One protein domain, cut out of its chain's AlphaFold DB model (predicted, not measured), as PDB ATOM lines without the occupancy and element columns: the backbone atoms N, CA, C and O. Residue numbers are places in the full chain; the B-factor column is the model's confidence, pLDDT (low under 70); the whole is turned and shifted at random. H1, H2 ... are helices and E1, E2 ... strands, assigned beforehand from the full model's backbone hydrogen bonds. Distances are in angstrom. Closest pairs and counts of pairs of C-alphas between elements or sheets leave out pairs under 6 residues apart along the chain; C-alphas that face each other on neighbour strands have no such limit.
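AT A GLANCE: This is residues 55 to 157 and 164 to 183 of the 527 residues of the protein "SET domain-containing protein" of Glomus cerebriforme (UniProt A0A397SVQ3). From its first residue, the printed part opens as a loose, looped arm, residues 55 to 94, that holds the short strand E1, and then becomes a body of five helices folded back and forth beside each other, from the short H1 through H2, H3 and H4 to H5. Inside the arm, short parallel pairings tie residues 57 to 58 and residues 90 to 91 to E1, while residues 79 to 84 stick out in a free loop. The 123 printed residues include one named strand and five named helices, in the order E1, H1, H2, H3, H4, H5, and the class is mostly helix. The whole is loose, with a radius of gyration of the C-alphas of 18.1 A, and elongated, spanning 57 by 33 by 22 A.

HOW THE PARTS SIT: E1, residues 73 to 75, pairs with no named strand and is apart from H1, residues 95 to 100. H1 forms a helical hairpin with H2, residues 105 to 118; they touch, closest at the C-alphas of Glu 96 and Ser 108, 4.2 A, at a tilt of 34.8 degrees, only just shallow. H3, residues 123 to 135, is the hub, touching three helices. It runs the opposite way to H2 at a shallow tilt of 28 degrees, the closest C-alphas being those of Phe 105 and Ala 132, 4.7 A. H1 and H3 touch at Glu 96 and His 128, whose C-alphas are 6.6 A apart, at a tilt of 37 degrees, only just steep. H3, H4, residues 139 to 154, and H5, residues 167 to 183, form an up-and-down bundle, each helix running against the one before. H3 and H4 touch at a shallow tilt of 22 degrees, closest at the C-alphas of Gly 130 and Ala 142, 4.6 A. H4 and H5 touch at 21 degrees, also shallow, closest at the C-alphas of Tyr 139 and Ala 178, 5.5 A. H3 and H5 are close but not clearly touching. In H1, H3, H4 and H5 every O i to N i+4 pair is within hydrogen-bond range; in H2, 9 of 10 are.

IN THESE COORDINATES: E1 begins at C-alpha 73, (-53.613, -24.416, 2.681). H2 is 20.4 A long, H3 18.6 A, H4 22.3 A and H5 24.0 A. H5 ends at C-alpha 183, (-15.808, -33.368, 32.723).

THE WHOLE: The C-alphas farthest apart are those of Gln 64 and Lys 183, 58.4 A. The link from E1 to H1 is long, with 19 residues. Residues 158 to 163 are not printed, and C-alphas 157 and 164 are 13.4 A apart across the cut. The mean pLDDT of the printed part is 70.6; residues 55 to 100, 156 to 157 and 164 to 165 are under 70.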
ATOM      1  N   GLN A  55     -59.828 -16.914   4.079       40.72
ATOM      2  CA  GLN A  55     -60.314 -17.094   2.701       40.72
ATOM      3  C   GLN A  55     -59.493 -18.112   1.886       40.72
ATOM      4  O   GLN A  55     -59.973 -18.622   0.872       40.72
ATOM      5  N   LEU A  56     -58.270 -18.431   2.326       38.59
ATOM      6  CA  LEU A  56     -57.338 -19.342   1.652       38.59
ATOM      7  C   LEU A  56     -57.309 -20.753   2.275       38.59
ATOM      8  O   LEU A  56     -56.562 -21.619   1.817       38.59
ATOM      9  N   ARG A  57     -58.125 -21.023   3.301       46.56
ATOM     10  CA  ARG A  57     -58.201 -22.340   3.953       46.56
ATOM     11  C   ARG A  57     -59.018 -23.336   3.119       46.56
ATOM     12  O   ARG A  57     -60.042 -22.989   2.529       46.56
ATOM     13  N   ILE A  58     -58.612 -24.605   3.128       45.44
ATOM     14  CA  ILE A  58     -59.447 -25.743   2.713       45.44
ATOM     15  C   ILE A  58     -59.821 -26.603   3.924       45.44
ATOM     16  O   ILE A  58     -59.032 -26.793   4.848       45.44
ATOM     17  N   SER A  59     -61.054 -27.116   3.913       45.84
ATOM     18  CA  SER A  59     -61.533 -28.146   4.841       45.84
ATOM     19  C   SER A  59     -61.244 -29.536   4.274       45.84
ATOM     20  O   SER A  59     -61.364 -29.734   3.065       45.84
ATOM     21  N   ILE A  60     -60.957 -30.513   5.139       43.19
ATOM     22  CA  ILE A  60     -60.782 -31.926   4.758       43.19
ATOM     23  C   ILE A  60     -62.004 -32.442   3.974       43.19
ATOM     24  O   ILE A  60     -61.843 -33.165   2.995       43.19
ATOM     25  N   ALA A  61     -63.217 -32.003   4.335       39.09
ATOM     26  CA  ALA A  61     -64.458 -32.371   3.646       39.09
ATOM     27  C   ALA A  61     -64.551 -31.869   2.187       39.09
ATOM     28  O   ALA A  61     -65.363 -32.376   1.420       39.09
ATOM     29  N   ASN A  62     -63.709 -30.904   1.795       41.09
ATOM     30  CA  ASN A  62     -63.711 -30.285   0.467       41.09
ATOM     31  C   ASN A  62     -62.546 -30.768  -0.423       41.09
ATOM     32  O   ASN A  62     -62.355 -30.236  -1.517       41.09
ATOM     33  N   LEU A  63     -61.746 -31.739   0.032       45.00
ATOM     34  CA  LEU A  63     -60.669 -32.335  -0.765       45.00
ATOM     35  C   LEU A  63     -61.236 -33.313  -1.804       45.00
ATOM     36  O   LEU A  63     -62.101 -34.132  -1.500       45.00
ATOM     37  N   GLN A  64     -60.711 -33.255  -3.028       42.22
ATOM     38  CA  GLN A  64     -61.069 -34.157  -4.125       42.22
ATOM     39  C   GLN A  64     -59.825 -34.904  -4.612       42.22
ATOM     40  O   GLN A  64     -58.778 -34.300  -4.842       42.22
ATOM     41  N   VAL A  65     -59.934 -36.225  -4.774       35.66
ATOM     42  CA  VAL A  65     -58.824 -37.070  -5.237       35.66
ATOM     43  C   VAL A  65     -58.441 -36.677  -6.668       35.66
ATOM     44  O   VAL A  65     -59.298 -36.635  -7.545       35.66
ATOM     45  N   GLY A  66     -57.158 -36.386  -6.896       32.91
ATOM     46  CA  GLY A  66     -56.622 -35.971  -8.198       32.91
ATOM     47  C   GLY A  66     -56.639 -34.460  -8.470       32.91
ATOM     48  O   GLY A  66     -55.922 -34.011  -9.359       32.91
ATOM     49  N   CYS A  67     -57.367 -33.657  -7.686       38.03
ATOM     50  CA  CYS A  67     -57.372 -32.196  -7.815       38.03
ATOM     51  C   CYS A  67     -56.391 -31.551  -6.824       38.03
ATOM     52  O   CYS A  67     -56.550 -31.685  -5.612       38.03
ATOM     53  N   VAL A  68     -55.411 -30.795  -7.330       43.53
ATOM     54  CA  VAL A  68     -54.479 -30.005  -6.506       43.53
ATOM     55  C   VAL A  68     -54.997 -28.563  -6.387       43.53
ATOM     56  O   VAL A  68     -55.007 -27.845  -7.388       43.53
ATOM     57  N   PRO A  69     -55.430 -28.101  -5.199       42.06
ATOM     58  CA  PRO A  69     -55.898 -26.731  -5.019       42.06
ATOM     59  C   PRO A  69     -54.717 -25.754  -4.921       42.06
ATOM     60  O   PRO A  69     -53.972 -25.743  -3.944       42.06
ATOM     61  N   ILE A  70     -54.563 -24.906  -5.935       39.94
ATOM     62  CA  ILE A  70     -53.518 -23.877  -5.993       39.94
ATOM     63  C   ILE A  70     -53.881 -22.705  -5.057       39.94
ATOM     64  O   ILE A  70     -55.053 -22.348  -4.920       39.94
ATOM     65  N   ASN A  71     -52.872 -22.102  -4.415       38.12
ATOM     66  CA  ASN A  71     -52.988 -20.953  -3.501       38.12
ATOM     67  C   ASN A  71     -53.923 -21.162  -2.289       38.12
ATOM     68  O   ASN A  71     -54.530 -20.207  -1.804       38.12
ATOM     69  N   ARG A  72     -54.040 -22.396  -1.777       40.84
ATOM     70  CA  ARG A  72     -54.788 -22.710  -0.547       40.84
ATOM     71  C   ARG A  72     -54.031 -23.678   0.357       40.84
ATOM     72  O   ARG A  72     -53.254 -24.493  -0.127       40.84
ATOM     73  N   PHE A  73     -54.287 -23.602   1.662       40.59
ATOM     74  CA  PHE A  73     -53.613 -24.416   2.681       40.59
ATOM     75  C   PHE A  73     -54.586 -25.244   3.531       40.59
ATOM     76  O   PHE A  73     -55.750 -24.885   3.739       40.59
ATOM     77  N   LEU A  74     -54.073 -26.369   4.031       44.59
ATOM     78  CA  LEU A  74     -54.759 -27.312   4.907       44.59
ATOM     79  C   LEU A  74     -54.102 -27.273   6.294       44.59
ATOM     80  O   LEU A  74     -52.883 -27.385   6.398       44.59
ATOM     81  N   ILE A  75     -54.917 -27.127   7.341       41.66
ATOM     82  CA  ILE A  75     -54.478 -27.145   8.745       41.66
ATOM     83  C   ILE A  75     -54.962 -28.454   9.365       41.66
ATOM     84  O   ILE A  75     -56.172 -28.701   9.391       41.66
ATOM     85  N   CYS A  76     -54.031 -29.269   9.864       41.59
ATOM     86  CA  CYS A  76     -54.307 -30.591  10.426       41.59
ATOM     87  C   CYS A  76     -53.739 -30.731  11.844       41.59
ATOM     88  O   CYS A  76     -52.524 -30.769  12.027       41.59
ATOM     89  N   ARG A  77     -54.613 -30.944  12.836       36.47
ATOM     90  CA  ARG A  77     -54.212 -31.579  14.102       36.47
ATOM     91  C   ARG A  77     -54.107 -33.085  13.878       36.47
ATOM     92  O   ARG A  77     -55.077 -33.721  13.472       36.47
ATOM     93  N   VAL A  78     -52.918 -33.643  14.089       32.19
ATOM     94  CA  VAL A  78     -52.586 -35.013  13.674       32.19
ATOM     95  C   VAL A  78     -53.115 -36.042  14.678       32.19
ATOM     96  O   VAL A  78     -52.512 -36.257  15.725       32.19
ATOM     97  N   ILE A  79     -54.225 -36.710  14.338       36.50
ATOM     98  CA  ILE A  79     -54.720 -37.923  15.020       36.50
ATOM     99  C   ILE A  79     -55.259 -38.918  13.969       36.50
ATOM    100  O   ILE A  79     -56.465 -39.130  13.855       36.50
ATOM    101  N   ALA A  80     -54.379 -39.508  13.149       28.16
ATOM    102  CA  ALA A  80     -54.752 -40.540  12.167       28.16
ATOM    103  C   ALA A  80     -53.571 -41.449  11.767       28.16
ATOM    104  O   ALA A  80     -52.411 -41.050  11.855       28.16
ATOM    105  N   ARG A  81     -53.880 -42.665  11.286       27.64
ATOM    106  CA  ARG A  81     -52.924 -43.596  10.644       27.64
ATOM    107  C   ARG A  81     -52.342 -42.985   9.358       27.64
ATOM    108  O   ARG A  81     -53.033 -42.257   8.648       27.64
ATOM    109  N   PHE A  82     -51.104 -43.353   9.018       31.31
ATOM    110  CA  PHE A  82     -50.424 -42.914   7.794       31.31
ATOM    111  C   PHE A  82     -51.133 -43.392   6.512       31.31
ATOM    112  O   PHE A  82     -50.909 -44.503   6.036       31.31
ATOM    113  N   VAL A  83     -51.929 -42.512   5.905       29.98
ATOM    114  CA  VAL A  83     -52.285 -42.577   4.480       29.98
ATOM    115  C   VAL A  83     -51.378 -41.597   3.738       29.98
ATOM    116  O   VAL A  83     -51.241 -40.447   4.156       29.98
ATOM    117  N   LYS A  84     -50.750 -42.029   2.637       28.69
ATOM    118  CA  LYS A  84     -49.812 -41.197   1.864       28.69
ATOM    119  C   LYS A  84     -50.550 -40.140   1.030       28.69
ATOM    120  O   LYS A  84     -50.739 -40.294  -0.174       28.69
ATOM    121  N   ILE A  85     -50.973 -39.065   1.688       29.19
ATOM    122  CA  ILE A  85     -51.542 -37.876   1.049       29.19
ATOM    123  C   ILE A  85     -50.386 -36.971   0.612       29.19
ATOM    124  O   ILE A  85     -49.723 -36.359   1.447       29.19
ATOM    125  N   ASN A  86     -50.157 -36.857  -0.699       25.58
ATOM    126  CA  ASN A  86     -49.200 -35.903  -1.264       25.58
ATOM    127  C   ASN A  86     -49.780 -34.472  -1.221       25.58
ATOM    128  O   ASN A  86     -50.188 -33.925  -2.246       25.58
ATOM    129  N   ALA A  87     -49.832 -33.864  -0.036       29.16
ATOM    130  CA  ALA A  87     -50.022 -32.424   0.090       29.16
ATOM    131  C   ALA A  87     -48.706 -31.709  -0.262       29.16
ATOM    132  O   ALA A  87     -47.653 -32.061   0.263       29.16
ATOM    133  N   LEU A  88     -48.761 -30.694  -1.133       28.55
ATOM    134  CA  LEU A  88     -47.582 -29.888  -1.494       28.55
ATOM    135  C   LEU A  88     -47.066 -29.019  -0.333       28.55
ATOM    136  O   LEU A  88     -45.912 -28.605  -0.353       28.55
ATOM    137  N   LEU A  89     -47.903 -28.778   0.681       28.06
ATOM    138  CA  LEU A  89     -47.495 -28.266   1.984       28.06
ATOM    139  C   LEU A  89     -48.501 -28.736   3.048       28.06
ATOM    140  O   LEU A  89     -49.693 -28.442   2.941       28.06
ATOM    141  N   THR A  90     -48.034 -29.455   4.071       34.88
ATOM    142  CA  THR A  90     -48.833 -29.775   5.267       34.88
ATOM    143  C   THR A  90     -48.448 -28.797   6.365       34.88
ATOM    144  O   THR A  90     -47.331 -28.859   6.872       34.88
ATOM    145  N   LEU A  91     -49.362 -27.902   6.741       37.06
ATOM    146  CA  LEU A  91     -49.136 -26.956   7.830       37.06
ATOM    147  C   LEU A  91     -49.531 -27.619   9.158       37.06
ATOM    148  O   LEU A  91     -50.715 -27.770   9.476       37.06
ATOM    149  N   VAL A  92     -48.516 -28.065   9.899       47.16
ATOM    150  CA  VAL A  92     -48.637 -28.503  11.297       47.16
ATOM    151  C   VAL A  92     -48.740 -27.245  12.164       47.16
ATOM    152  O   VAL A  92     -48.017 -26.284  11.925       47.16
ATOM    153  N   GLU A  93     -49.641 -27.223  13.150       46.75
ATOM    154  CA  GLU A  93     -49.828 -26.047  14.027       46.75
ATOM    155  C   GLU A  93     -48.644 -25.795  14.981       46.75
ATOM    156  O   GLU A  93     -48.542 -24.707  15.537       46.75
ATOM    157  N   ASP A  94     -47.798 -26.806  15.192       59.19
ATOM    158  CA  ASP A  94     -46.664 -26.803  16.123       59.19
ATOM    159  C   ASP A  94     -45.636 -27.881  15.699       59.19
ATOM    160  O   ASP A  94     -45.613 -28.988  16.256       59.19
ATOM    161  N   PRO A  95     -44.884 -27.654  14.604       61.53
ATOM    162  CA  PRO A  95     -43.941 -28.638  14.080       61.53
ATOM    163  C   PRO A  95     -42.772 -28.869  15.043       61.53
ATOM    164  O   PRO A  95     -42.346 -30.012  15.218       61.53
ATOM    165  N   GLU A  96     -42.303 -27.832  15.743       62.19
ATOM    166  CA  GLU A  96     -41.162 -27.959  16.634       62.19
ATOM    167  C   GLU A  96     -41.483 -28.826  17.866       62.19
ATOM    168  O   GLU A  96     -40.651 -29.659  18.232       62.19
ATOM    169  N   GLU A  97     -42.684 -28.731  18.468       69.56
ATOM    170  CA  GLU A  97     -43.081 -29.628  19.565       69.56
ATOM    171  C   GLU A  97     -43.373 -31.048  19.065       69.56
ATOM    172  O   GLU A  97     -43.083 -32.019  19.769       69.56
ATOM    173  N   ALA A  98     -43.913 -31.194  17.850       59.75
ATOM    174  CA  ALA A  98     -44.117 -32.503  17.236       59.75
ATOM    175  C   ALA A  98     -42.781 -33.239  17.040       59.75
ATOM    176  O   ALA A  98     -42.668 -34.399  17.435       59.75
ATOM    177  N   HIS A  99     -41.755 -32.557  16.524       67.38
ATOM    178  CA  HIS A  99     -40.419 -33.126  16.360       67.38
ATOM    179  C   HIS A  99     -39.703 -33.368  17.706       67.38
ATOM    180  O   HIS A  99     -39.071 -34.412  17.854       67.38
ATOM    181  N   LEU A 100     -39.873 -32.512  18.734       63.72
ATOM    182  CA  LEU A 100     -39.372 -32.810  20.096       63.72
ATOM    183  C   LEU A 100     -39.976 -34.094  20.677       63.72
ATOM    184  O   LEU A 100     -39.278 -34.861  21.326       63.72
ATOM    185  N   ARG A 101     -41.273 -34.338  20.456       70.31
ATOM    186  CA  ARG A 101     -41.986 -35.534  20.950       70.31
ATOM    187  C   ARG A 101     -41.625 -36.824  20.196       70.31
ATOM    188  O   ARG A 101     -42.120 -37.888  20.566       70.31
ATOM    189  N   LEU A 102     -40.815 -36.723  19.142       71.44
ATOM    190  CA  LEU A 102     -40.301 -37.832  18.334       71.44
ATOM    191  C   LEU A 102     -38.770 -37.974  18.448       71.44
ATOM    192  O   LEU A 102     -38.180 -38.710  17.662       71.44
ATOM    193  N   ASP A 103     -38.136 -37.242  19.374       77.31
ATOM    194  CA  ASP A 103     -36.677 -37.114  19.534       77.31
ATOM    195  C   ASP A 103     -35.940 -36.625  18.263       77.31
ATOM    196  O   ASP A 103     -34.728 -36.772  18.120       77.31
ATOM    197  N   GLN A 104     -36.660 -35.986  17.334       82.06
ATOM    198  CA  GLN A 104     -36.157 -35.479  16.050       82.06
ATOM    199  C   GLN A 104     -35.558 -34.074  16.213       82.06
ATOM    200  O   GLN A 104     -35.986 -33.098  15.585       82.06
ATOM    201  N   PHE A 105     -34.567 -33.954  17.097       88.94
ATOM    202  CA  PHE A 105     -34.067 -32.667  17.592       88.94
ATOM    203  C   PHE A 105     -33.534 -31.741  16.489       88.94
ATOM    204  O   PHE A 105     -33.769 -30.536  16.551       88.94
ATOM    205  N   LEU A 106     -32.897 -32.278  15.439       89.81
ATOM    206  CA  LEU A 106     -32.421 -31.469  14.310       89.81
ATOM    207  C   LEU A 106     -33.571 -30.780  13.559       89.81
ATOM    208  O   LEU A 106     -33.454 -29.614  13.191       89.81
ATOM    209  N   TYR A 107     -34.691 -31.470  13.344       85.19
ATOM    210  CA  TYR A 107     -35.853 -30.890  12.666       85.19
ATOM    211  C   TYR A 107     -36.534 -29.848  13.557       85.19
ATOM    212  O   TYR A 107     -36.764 -28.727  13.112       85.19
ATOM    213  N   SER A 108     -36.705 -30.160  14.845       85.00
ATOM    214  CA  SER A 108     -37.227 -29.213  15.838       85.00
ATOM    215  C   SER A 108     -36.398 -27.923  15.945       85.00
ATOM    216  O   SER A 108     -36.967 -26.835  16.023       85.00
ATOM    217  N   LEU A 109     -35.061 -28.020  15.894       92.50
ATOM    218  CA  LEU A 109     -34.177 -26.852  15.868       92.50
ATOM    219  C   LEU A 109     -34.438 -25.985  14.630       92.50
ATOM    220  O   LEU A 109     -34.633 -24.779  14.770       92.50
ATOM    221  N   ASN A 110     -34.480 -26.593  13.440       87.38
ATOM    222  CA  ASN A 110     -34.737 -25.873  12.189       87.38
ATOM    223  C   ASN A 110     -36.100 -25.161  12.208       87.38
ATOM    224  O   ASN A 110     -36.180 -23.986  11.849       87.38
ATOM    225  N   ASP A 111     -37.162 -25.832  12.664       81.56
ATOM    226  CA  ASP A 111     -38.504 -25.242  12.764       81.56
ATOM    227  C   ASP A 111     -38.540 -24.070  13.756       81.56
ATOM    228  O   ASP A 111     -39.033 -22.985  13.435       81.56
ATOM    229  N   ALA A 112     -37.949 -24.250  14.942       85.38
ATOM    230  CA  ALA A 112     -37.858 -23.202  15.951       85.38
ATOM    231  C   ALA A 112     -37.048 -21.990  15.454       85.38
ATOM    232  O   ALA A 112     -37.424 -20.848  15.724       85.38
ATOM    233  N   GLU A 113     -35.971 -22.198  14.691       89.00
ATOM    234  CA  GLU A 113     -35.200 -21.114  14.070       89.00
ATOM    235  C   GLU A 113     -35.954 -20.402  12.944       89.00
ATOM    236  O   GLU A 113     -35.872 -19.176  12.842       89.00
ATOM    237  N   ILE A 114     -36.738 -21.126  12.138       83.19
ATOM    238  CA  ILE A 114     -37.630 -20.527  11.138       83.19
ATOM    239  C   ILE A 114     -38.648 -19.611  11.827       83.19
ATOM    240  O   ILE A 114     -38.829 -18.473  11.390       83.19
ATOM    241  N   ILE A 115     -39.264 -20.051  12.928       80.00
ATOM    242  CA  ILE A 115     -40.217 -19.234  13.694       80.00
ATOM    243  C   ILE A 115     -39.519 -18.013  14.305       80.00
ATOM    244  O   ILE A 115     -39.976 -16.887  14.113       80.00
ATOM    245  N   LEU A 116     -38.373 -18.197  14.970       82.88
ATOM    246  CA  LEU A 116     -37.609 -17.103  15.587       82.88
ATOM    247  C   LEU A 116     -37.047 -16.095  14.570       82.88
ATOM    248  O   LEU A 116     -36.772 -14.954  14.938       82.88
ATOM    249  N   ARG A 117     -36.910 -16.469  13.293       82.25
ATOM    250  CA  ARG A 117     -36.533 -15.548  12.210       82.25
ATOM    251  C   ARG A 117     -37.645 -14.553  11.859       82.25
ATOM    252  O   ARG A 117     -37.330 -13.434  11.458       82.25
ATOM    253  N   TYR A 118     -38.912 -14.944  11.998       82.56
ATOM    254  CA  TYR A 118     -40.065 -14.061  11.776       82.56
ATOM    255  C   TYR A 118     -40.544 -13.390  13.071       82.56
ATOM    256  O   TYR A 118     -40.920 -12.220  13.052       82.56
ATOM    257  N   GLU A 119     -40.464 -14.093  14.203       81.88
ATOM    258  CA  GLU A 119     -40.856 -13.604  15.527       81.88
ATOM    259  C   GLU A 119     -39.721 -13.804  16.562       81.88
ATOM    260  O   GLU A 119     -39.784 -14.715  17.392       81.88
ATOM    261  N   PRO A 120     -38.684 -12.937  16.600       85.50
ATOM    262  CA  PRO A 120     -37.504 -13.101  17.474       85.50
ATOM    263  C   PRO A 120     -37.771 -13.095  18.991       85.50
ATOM    264  O   PRO A 120     -36.875 -13.380  19.794       85.50
ATOM    265  N   ASN A 121     -38.997 -12.751  19.391       82.38
ATOM    266  CA  ASN A 121     -39.480 -12.740  20.771       82.38
ATOM    267  C   ASN A 121     -40.458 -13.894  21.074       82.38
ATOM    268  O   ASN A 121     -41.018 -13.931  22.169       82.38
ATOM    269  N   HIS A 122     -40.666 -14.841  20.147       83.62
ATOM    270  CA  HIS A 122     -41.571 -15.975  20.338       83.62
ATOM    271  C   HIS A 122     -41.032 -16.935  21.416       83.62
ATOM    272  O   HIS A 122     -40.130 -17.752  21.195       83.62
ATOM    273  N   LEU A 123     -41.584 -16.811  22.626       86.75
ATOM    274  CA  LEU A 123     -41.086 -17.477  23.833       86.75
ATOM    275  C   LEU A 123     -41.126 -19.009  23.713       86.75
ATOM    276  O   LEU A 123     -40.185 -19.679  24.136       86.75
ATOM    277  N   LYS A 124     -42.174 -19.565  23.086       84.31
ATOM    278  CA  LYS A 124     -42.336 -21.016  22.921       84.31
ATOM    279  C   LYS A 124     -41.291 -21.616  21.972       84.31
ATOM    280  O   LYS A 124     -40.633 -22.580  22.350       84.31
ATOM    281  N   ALA A 125     -41.047 -20.994  20.815       85.81
ATOM    282  CA  ALA A 125     -39.970 -21.429  19.919       85.81
ATOM    283  C   ALA A 125     -38.581 -21.233  20.553       85.81
ATOM    284  O   ALA A 125     -37.703 -22.065  20.362       85.81
ATOM    285  N   THR A 126     -38.382 -20.199  21.384       91.25
ATOM    286  CA  THR A 126     -37.126 -20.037  22.150       91.25
ATOM    287  C   THR A 126     -36.905 -21.215  23.114       91.25
ATOM    288  O   THR A 126     -35.812 -21.778  23.172       91.25
ATOM    289  N   TYR A 127     -37.951 -21.632  23.836       91.00
ATOM    290  CA  TYR A 127     -37.921 -22.790  24.738       91.00
ATOM    291  C   TYR A 127     -37.665 -24.104  23.982       91.00
ATOM    292  O   TYR A 127     -36.848 -24.924  24.406       91.00
ATOM    293  N   HIS A 128     -38.311 -24.284  22.828       90.06
ATOM    294  CA  HIS A 128     -38.140 -25.467  21.990       90.06
ATOM    295  C   HIS A 128     -36.774 -25.523  21.298       90.06
ATOM    296  O   HIS A 128     -36.165 -26.589  21.309       90.06
ATOM    297  N   LYS A 129     -36.206 -24.391  20.852       94.62
ATOM    298  CA  LYS A 129     -34.795 -24.310  20.436       94.62
ATOM    299  C   LYS A 129     -33.854 -24.732  21.571       94.62
ATOM    300  O   LYS A 129     -32.956 -25.536  21.336       94.62
ATOM    301  N   GLY A 130     -34.079 -24.263  22.802       95.56
ATOM    302  CA  GLY A 130     -33.297 -24.687  23.972       95.56
ATOM    303  C   GLY A 130     -33.340 -26.203  24.211       95.56
ATOM    304  O   GLY A 130     -32.299 -26.827  24.418       95.56
ATOM    305  N   LYS A 131     -34.525 -26.821  24.100       94.12
ATOM    306  CA  LYS A 131     -34.681 -28.286  24.162       94.12
ATOM    307  C   LYS A 131     -34.017 -29.021  22.996       94.12
ATOM    308  O   LYS A 131     -33.368 -30.037  23.222       94.12
ATOM    309  N   ALA A 132     -34.164 -28.522  21.773       95.06
ATOM    310  CA  ALA A 132     -33.594 -29.136  20.581       95.06
ATOM    311  C   ALA A 132     -32.057 -29.126  20.626       95.06
ATOM    312  O   ALA A 132     -31.431 -30.162  20.421       95.06
ATOM    313  N   LEU A 133     -31.449 -27.998  21.004       97.25
ATOM    314  CA  LEU A 133     -30.004 -27.892  21.230       97.25
ATOM    315  C   LEU A 133     -29.519 -28.852  22.330       97.25
ATOM    316  O   LEU A 133     -28.490 -29.497  22.157       97.25
ATOM    317  N   CYS A 134     -30.270 -29.007  23.426       95.44
ATOM    318  CA  CYS A 134     -29.958 -29.991  24.469       95.44
ATOM    319  C   CYS A 134     -29.978 -31.436  23.937       95.44
ATOM    320  O   CYS A 134     -29.049 -32.196  24.203       95.44
ATOM    321  N   GLY A 135     -31.002 -31.818  23.166       91.62
ATOM    322  CA  GLY A 135     -31.099 -33.153  22.560       91.62
ATOM    323  C   GLY A 135     -30.009 -33.430  21.515       91.62
ATOM    324  O   GLY A 135     -29.499 -34.546  21.430       91.62
ATOM    325  N   LEU A 136     -29.575 -32.391  20.793       93.44
ATOM    326  CA  LEU A 136     -28.407 -32.414  19.901       93.44
ATOM    327  C   LEU A 136     -27.059 -32.388  20.642       93.44
ATOM    328  O   LEU A 136     -26.022 -32.521  19.999       93.44
ATOM    329  N   LYS A 137     -27.048 -32.235  21.975       94.75
ATOM    330  CA  LYS A 137     -25.845 -32.095  22.824       94.75
ATOM    331  C   LYS A 137     -25.057 -30.791  22.612       94.75
ATOM    332  O   LYS A 137     -23.932 -30.653  23.081       94.75
ATOM    333  N   HIS A 138     -25.670 -29.785  21.988       96.62
ATOM    334  CA  HIS A 138     -25.150 -28.417  21.866       96.62
ATOM    335  C   HIS A 138     -25.361 -27.640  23.185       96.62
ATOM    336  O   HIS A 138     -26.044 -26.612  23.235       96.62
ATOM    337  N   TYR A 139     -24.811 -28.155  24.289       97.56
ATOM    338  CA  TYR A 139     -25.164 -27.713  25.643       97.56
ATOM    339  C   TYR A 139     -24.899 -26.228  25.902       97.56
ATOM    340  O   TYR A 139     -25.753 -25.551  26.466       97.56
ATOM    341  N   GLN A 140     -23.771 -25.685  25.439       97.44
ATOM    342  CA  GLN A 140     -23.448 -24.268  25.646       97.44
ATOM    343  C   GLN A 140     -24.433 -23.336  24.914       97.44
ATOM    344  O   GLN A 140     -24.891 -22.345  25.483       97.44
ATOM    345  N   GLU A 141     -24.850 -23.679  23.690       97.81
ATOM    346  CA  GLU A 141     -25.883 -22.926  22.964       97.81
ATOM    347  C   GLU A 141     -27.260 -23.046  23.633       97.81
ATOM    348  O   GLU A 141     -28.011 -22.067  23.696       97.81
ATOM    349  N   ALA A 142     -27.593 -24.232  24.155       97.81
ATOM    350  CA  ALA A 142     -28.826 -24.467  24.901       97.81
ATOM    351  C   ALA A 142     -28.866 -23.619  26.185       97.81
ATOM    352  O   ALA A 142     -29.855 -22.926  26.422       97.81
ATOM    353  N   ILE A 143     -27.774 -23.590  26.956       97.81
ATOM    354  CA  ILE A 143     -27.605 -22.761  28.162       97.81
ATOM    355  C   ILE A 143     -27.774 -21.275  27.828       97.81
ATOM    356  O   ILE A 143     -28.550 -20.584  28.488       97.81
ATOM    357  N   ILE A 144     -27.105 -20.775  26.783       97.50
ATOM    358  CA  ILE A 144     -27.229 -19.373  26.346       97.50
ATOM    359  C   ILE A 144     -28.682 -19.055  25.957       97.50
ATOM    360  O   ILE A 144     -29.247 -18.069  26.435       97.50
ATOM    361  N   THR A 145     -29.317 -19.915  25.156       96.06
ATOM    362  CA  THR A 145     -30.714 -19.751  24.716       96.06
ATOM    363  C   THR A 145     -31.684 -19.725  25.902       96.06
ATOM    364  O   THR A 145     -32.554 -18.854  25.982       96.06
ATOM    365  N   LEU A 146     -31.526 -20.649  26.854       94.88
ATOM    366  CA  LEU A 146     -32.404 -20.788  28.016       94.88
ATOM    367  C   LEU A 146     -32.185 -19.683  29.060       94.88
ATOM    368  O   LEU A 146     -33.162 -19.210  29.635       94.88
ATOM    369  N   ARG A 147     -30.951 -19.196  29.255       94.81
ATOM    370  CA  ARG A 147     -30.669 -18.020  30.101       94.81
ATOM    371  C   ARG A 147     -31.310 -16.750  29.532       94.81
ATOM    372  O   ARG A 147     -31.949 -16.011  30.279       94.81
ATOM    373  N   VAL A 148     -31.219 -16.527  28.215       91.88
ATOM    374  CA  VAL A 148     -31.897 -15.403  27.536       91.88
ATOM    375  C   VAL A 148     -33.422 -15.521  27.650       91.88
ATOM    376  O   VAL A 148     -34.097 -14.522  27.900       91.88
ATOM    377  N   LEU A 149     -33.982 -16.728  27.521       91.56
ATOM    378  CA  LEU A 149     -35.409 -16.963  27.746       91.56
ATOM    379  C   LEU A 149     -35.821 -16.659  29.195       91.56
ATOM    380  O   LEU A 149     -36.773 -15.916  29.408       91.56
ATOM    381  N   TYR A 150     -35.099 -17.189  30.184       89.31
ATOM    382  CA  TYR A 150     -35.384 -16.982  31.607       89.31
ATOM    383  C   TYR A 150     -35.396 -15.488  31.976       89.31
ATOM    384  O   TYR A 150     -36.347 -15.004  32.591       89.31
ATOM    385  N   GLN A 151     -34.413 -14.722  31.487       87.31
ATOM    386  CA  GLN A 151     -34.389 -13.261  31.626       87.31
ATOM    387  C   GLN A 151     -35.622 -12.598  30.990       87.31
ATOM    388  O   GLN A 151     -36.300 -11.811  31.650       87.31
ATOM    389  N   ARG A 152     -35.975 -12.947  29.742       85.69
ATOM    390  CA  ARG A 152     -37.169 -12.410  29.054       85.69
ATOM    391  C   ARG A 152     -38.471 -12.683  29.816       85.69
ATOM    392  O   ARG A 152     -39.388 -11.869  29.746       85.69
ATOM    393  N   LEU A 153     -38.554 -13.801  30.535       83.88
ATOM    394  CA  LEU A 153     -39.721 -14.173  31.338       83.88
ATOM    395  C   LEU A 153     -39.808 -13.378  32.644       83.88
ATOM    396  O   LEU A 153     -40.895 -12.925  32.988       83.88
ATOM    397  N   SER A 154     -38.681 -13.118  33.318       74.06
ATOM    398  CA  SER A 154     -38.663 -12.325  34.565       74.06
ATOM    399  C   SER A 154     -39.165 -10.878  34.422       74.06
ATOM    400  O   SER A 154     -39.493 -10.248  35.424       74.06
ATOM    401  N   PHE A 155     -39.282 -10.361  33.192       70.62
ATOM    402  CA  PHE A 155     -39.807  -9.023  32.895       70.62
ATOM    403  C   PHE A 155     -41.223  -9.011  32.283       70.62
ATOM    404  O   PHE A 155     -41.717  -7.938  31.939       70.62
ATOM    405  N   ASN A 156     -41.885 -10.163  32.104       65.44
ATOM    406  CA  ASN A 156     -43.111 -10.262  31.301       65.44
ATOM    407  C   ASN A 156     -44.320 -10.736  32.128       65.44
ATOM    408  O   ASN A 156     -44.390 -11.881  32.560       65.44
ATOM    409  N   THR A 157     -45.306  -9.857  32.317       55.25
ATOM    410  CA  THR A 157     -46.461 -10.061  33.216       55.25
ATOM    411  C   THR A 157     -47.609 -10.901  32.631       55.25
ATOM    412  O   THR A 157     -48.643 -11.076  33.276       55.25
ATOM    413  N   ILE A 164     -43.909 -23.232  29.779       61.25
ATOM    414  CA  ILE A 164     -42.647 -22.521  30.042       61.25
ATOM    415  C   ILE A 164     -42.294 -22.473  31.542       61.25
ATOM    416  O   ILE A 164     -41.149 -22.188  31.895       61.25
ATOM    417  N   GLU A 165     -43.233 -22.836  32.421       60.12
ATOM    418  CA  GLU A 165     -43.111 -22.817  33.893       60.12
ATOM    419  C   GLU A 165     -41.860 -23.544  34.432       60.12
ATOM    420  O   GLU A 165     -41.317 -23.151  35.461       60.12
ATOM    421  N   ASN A 166     -41.328 -24.530  33.699       77.06
ATOM    422  CA  ASN A 166     -40.147 -25.306  34.094       77.06
ATOM    423  C   ASN A 166     -38.831 -24.822  33.439       77.06
ATOM    424  O   ASN A 166     -37.849 -25.560  33.442       77.06
ATOM    425  N   THR A 167     -38.766 -23.608  32.873       85.19
ATOM    426  CA  THR A 167     -37.549 -23.103  32.189       85.19
ATOM    427  C   THR A 167     -36.317 -23.080  33.102       85.19
ATOM    428  O   THR A 167     -35.225 -23.410  32.651       85.19
ATOM    429  N   GLU A 168     -36.479 -22.763  34.391       88.31
ATOM    430  CA  GLU A 168     -35.379 -22.793  35.367       88.31
ATOM    431  C   GLU A 168     -34.880 -24.221  35.647       88.31
ATOM    432  O   GLU A 168     -33.678 -24.459  35.741       88.31
ATOM    433  N   GLN A 169     -35.801 -25.187  35.740       90.62
ATOM    434  CA  GLN A 169     -35.465 -26.603  35.926       90.62
ATOM    435  C   GLN A 169     -34.754 -27.158  34.689       90.62
ATOM    436  O   GLN A 169     -33.743 -27.841  34.821       90.62
ATOM    437  N   LEU A 170     -35.243 -26.814  33.493       92.19
ATOM    438  CA  LEU A 170     -34.597 -27.188  32.240       92.19
ATOM    439  C   LEU A 170     -33.194 -26.580  32.148       92.19
ATOM    440  O   LEU A 170     -32.268 -27.302  31.815       92.19
ATOM    441  N   LEU A 171     -33.009 -25.299  32.488       94.62
ATOM    442  CA  LEU A 171     -31.681 -24.680  32.494       94.62
ATOM    443  C   LEU A 171     -30.710 -25.434  33.417       94.62
ATOM    444  O   LEU A 171     -29.629 -25.798  32.968       94.62
ATOM    445  N   LYS A 172     -31.118 -25.748  34.655       94.75
ATOM    446  CA  LYS A 172     -30.301 -26.534  35.598       94.75
ATOM    447  C   LYS A 172     -29.979 -27.938  35.073       94.75
ATOM    448  O   LYS A 172     -28.857 -28.399  35.253       94.75
ATOM    449  N   HIS A 173     -30.921 -28.595  34.387       94.69
ATOM    450  CA  HIS A 173     -30.690 -29.898  33.743       94.69
ATOM    451  C   HIS A 173     -29.662 -29.802  32.610       94.69
ATOM    452  O   HIS A 173     -28.715 -30.578  32.561       94.69
ATOM    453  N   VAL A 174     -29.781 -28.800  31.733       96.62
ATOM    454  CA  VAL A 174     -28.803 -28.573  30.653       96.62
ATOM    455  C   VAL A 174     -27.421 -28.209  31.222       96.62
ATOM    456  O   VAL A 174     -26.411 -28.640  30.673       96.62
ATOM    457  N   GLU A 175     -27.350 -27.467  32.332       96.38
ATOM    458  CA  GLU A 175     -26.095 -27.152  33.034       96.38
ATOM    459  C   GLU A 175     -25.455 -28.390  33.699       96.38
ATOM    460  O   GLU A 175     -24.230 -28.526  33.665       96.38
ATOM    461  N   LEU A 176     -26.258 -29.328  34.222       95.81
ATOM    462  CA  LEU A 176     -25.790 -30.635  34.701       95.81
ATOM    463  C   LEU A 176     -25.228 -31.481  33.547       95.81
ATOM    464  O   LEU A 176     -24.062 -31.872  33.591       95.81
ATOM    465  N   LEU A 177     -26.011 -31.683  32.481       96.75
ATOM    466  CA  LEU A 177     -25.592 -32.442  31.295       96.75
ATOM    467  C   LEU A 177     -24.343 -31.837  30.627       96.75
ATOM    468  O   LEU A 177     -23.481 -32.573  30.151       96.75
ATOM    469  N   ALA A 178     -24.192 -30.510  30.631       96.94
ATOM    470  CA  ALA A 178     -22.966 -29.859  30.169       96.94
ATOM    471  C   ALA A 178     -21.742 -30.287  30.994       96.94
ATOM    472  O   ALA A 178     -20.689 -30.568  30.428       96.94
ATOM    473  N   SER A 179     -21.877 -30.361  32.323       95.81
ATOM    474  CA  SER A 179     -20.781 -30.748  33.215       95.81
ATOM    475  C   SER A 179     -20.464 -32.246  33.159       95.81
ATOM    476  O   SER A 179     -19.294 -32.614  33.252       95.81
ATOM    477  N   GLU A 180     -21.467 -33.103  32.946       96.31
ATOM    478  CA  GLU A 180     -21.259 -34.519  32.612       96.31
ATOM    479  C   GLU A 180     -20.435 -34.657  31.323       96.31
ATOM    480  O   GLU A 180     -19.392 -35.310  31.318       96.31
ATOM    481  N   ASN A 181     -20.875 -33.993  30.247       96.50
ATOM    482  CA  ASN A 181     -20.273 -34.095  28.920       96.50
ATOM    483  C   ASN A 181     -18.841 -33.549  28.854       96.50
ATOM    484  O   ASN A 181     -17.987 -34.160  28.217       96.50
ATOM    485  N   GLU A 182     -18.584 -32.422  29.518       95.69
ATOM    486  CA  GLU A 182     -17.284 -31.746  29.541       95.69
ATOM    487  C   GLU A 182     -16.270 -32.433  30.474       95.69
ATOM    488  O   GLU A 182     -15.077 -32.435  30.178       95.69
ATOM    489  N   LYS A 183     -16.713 -32.993  31.613       94.19
ATOM    490  CA  LYS A 183     -15.808 -33.368  32.723       94.19
ATOM    491  C   LYS A 183     -15.871 -34.834  33.146       94.19
ATOM    492  O   LYS A 183     -15.093 -35.238  34.009       94.19
TER     493      LYS A 183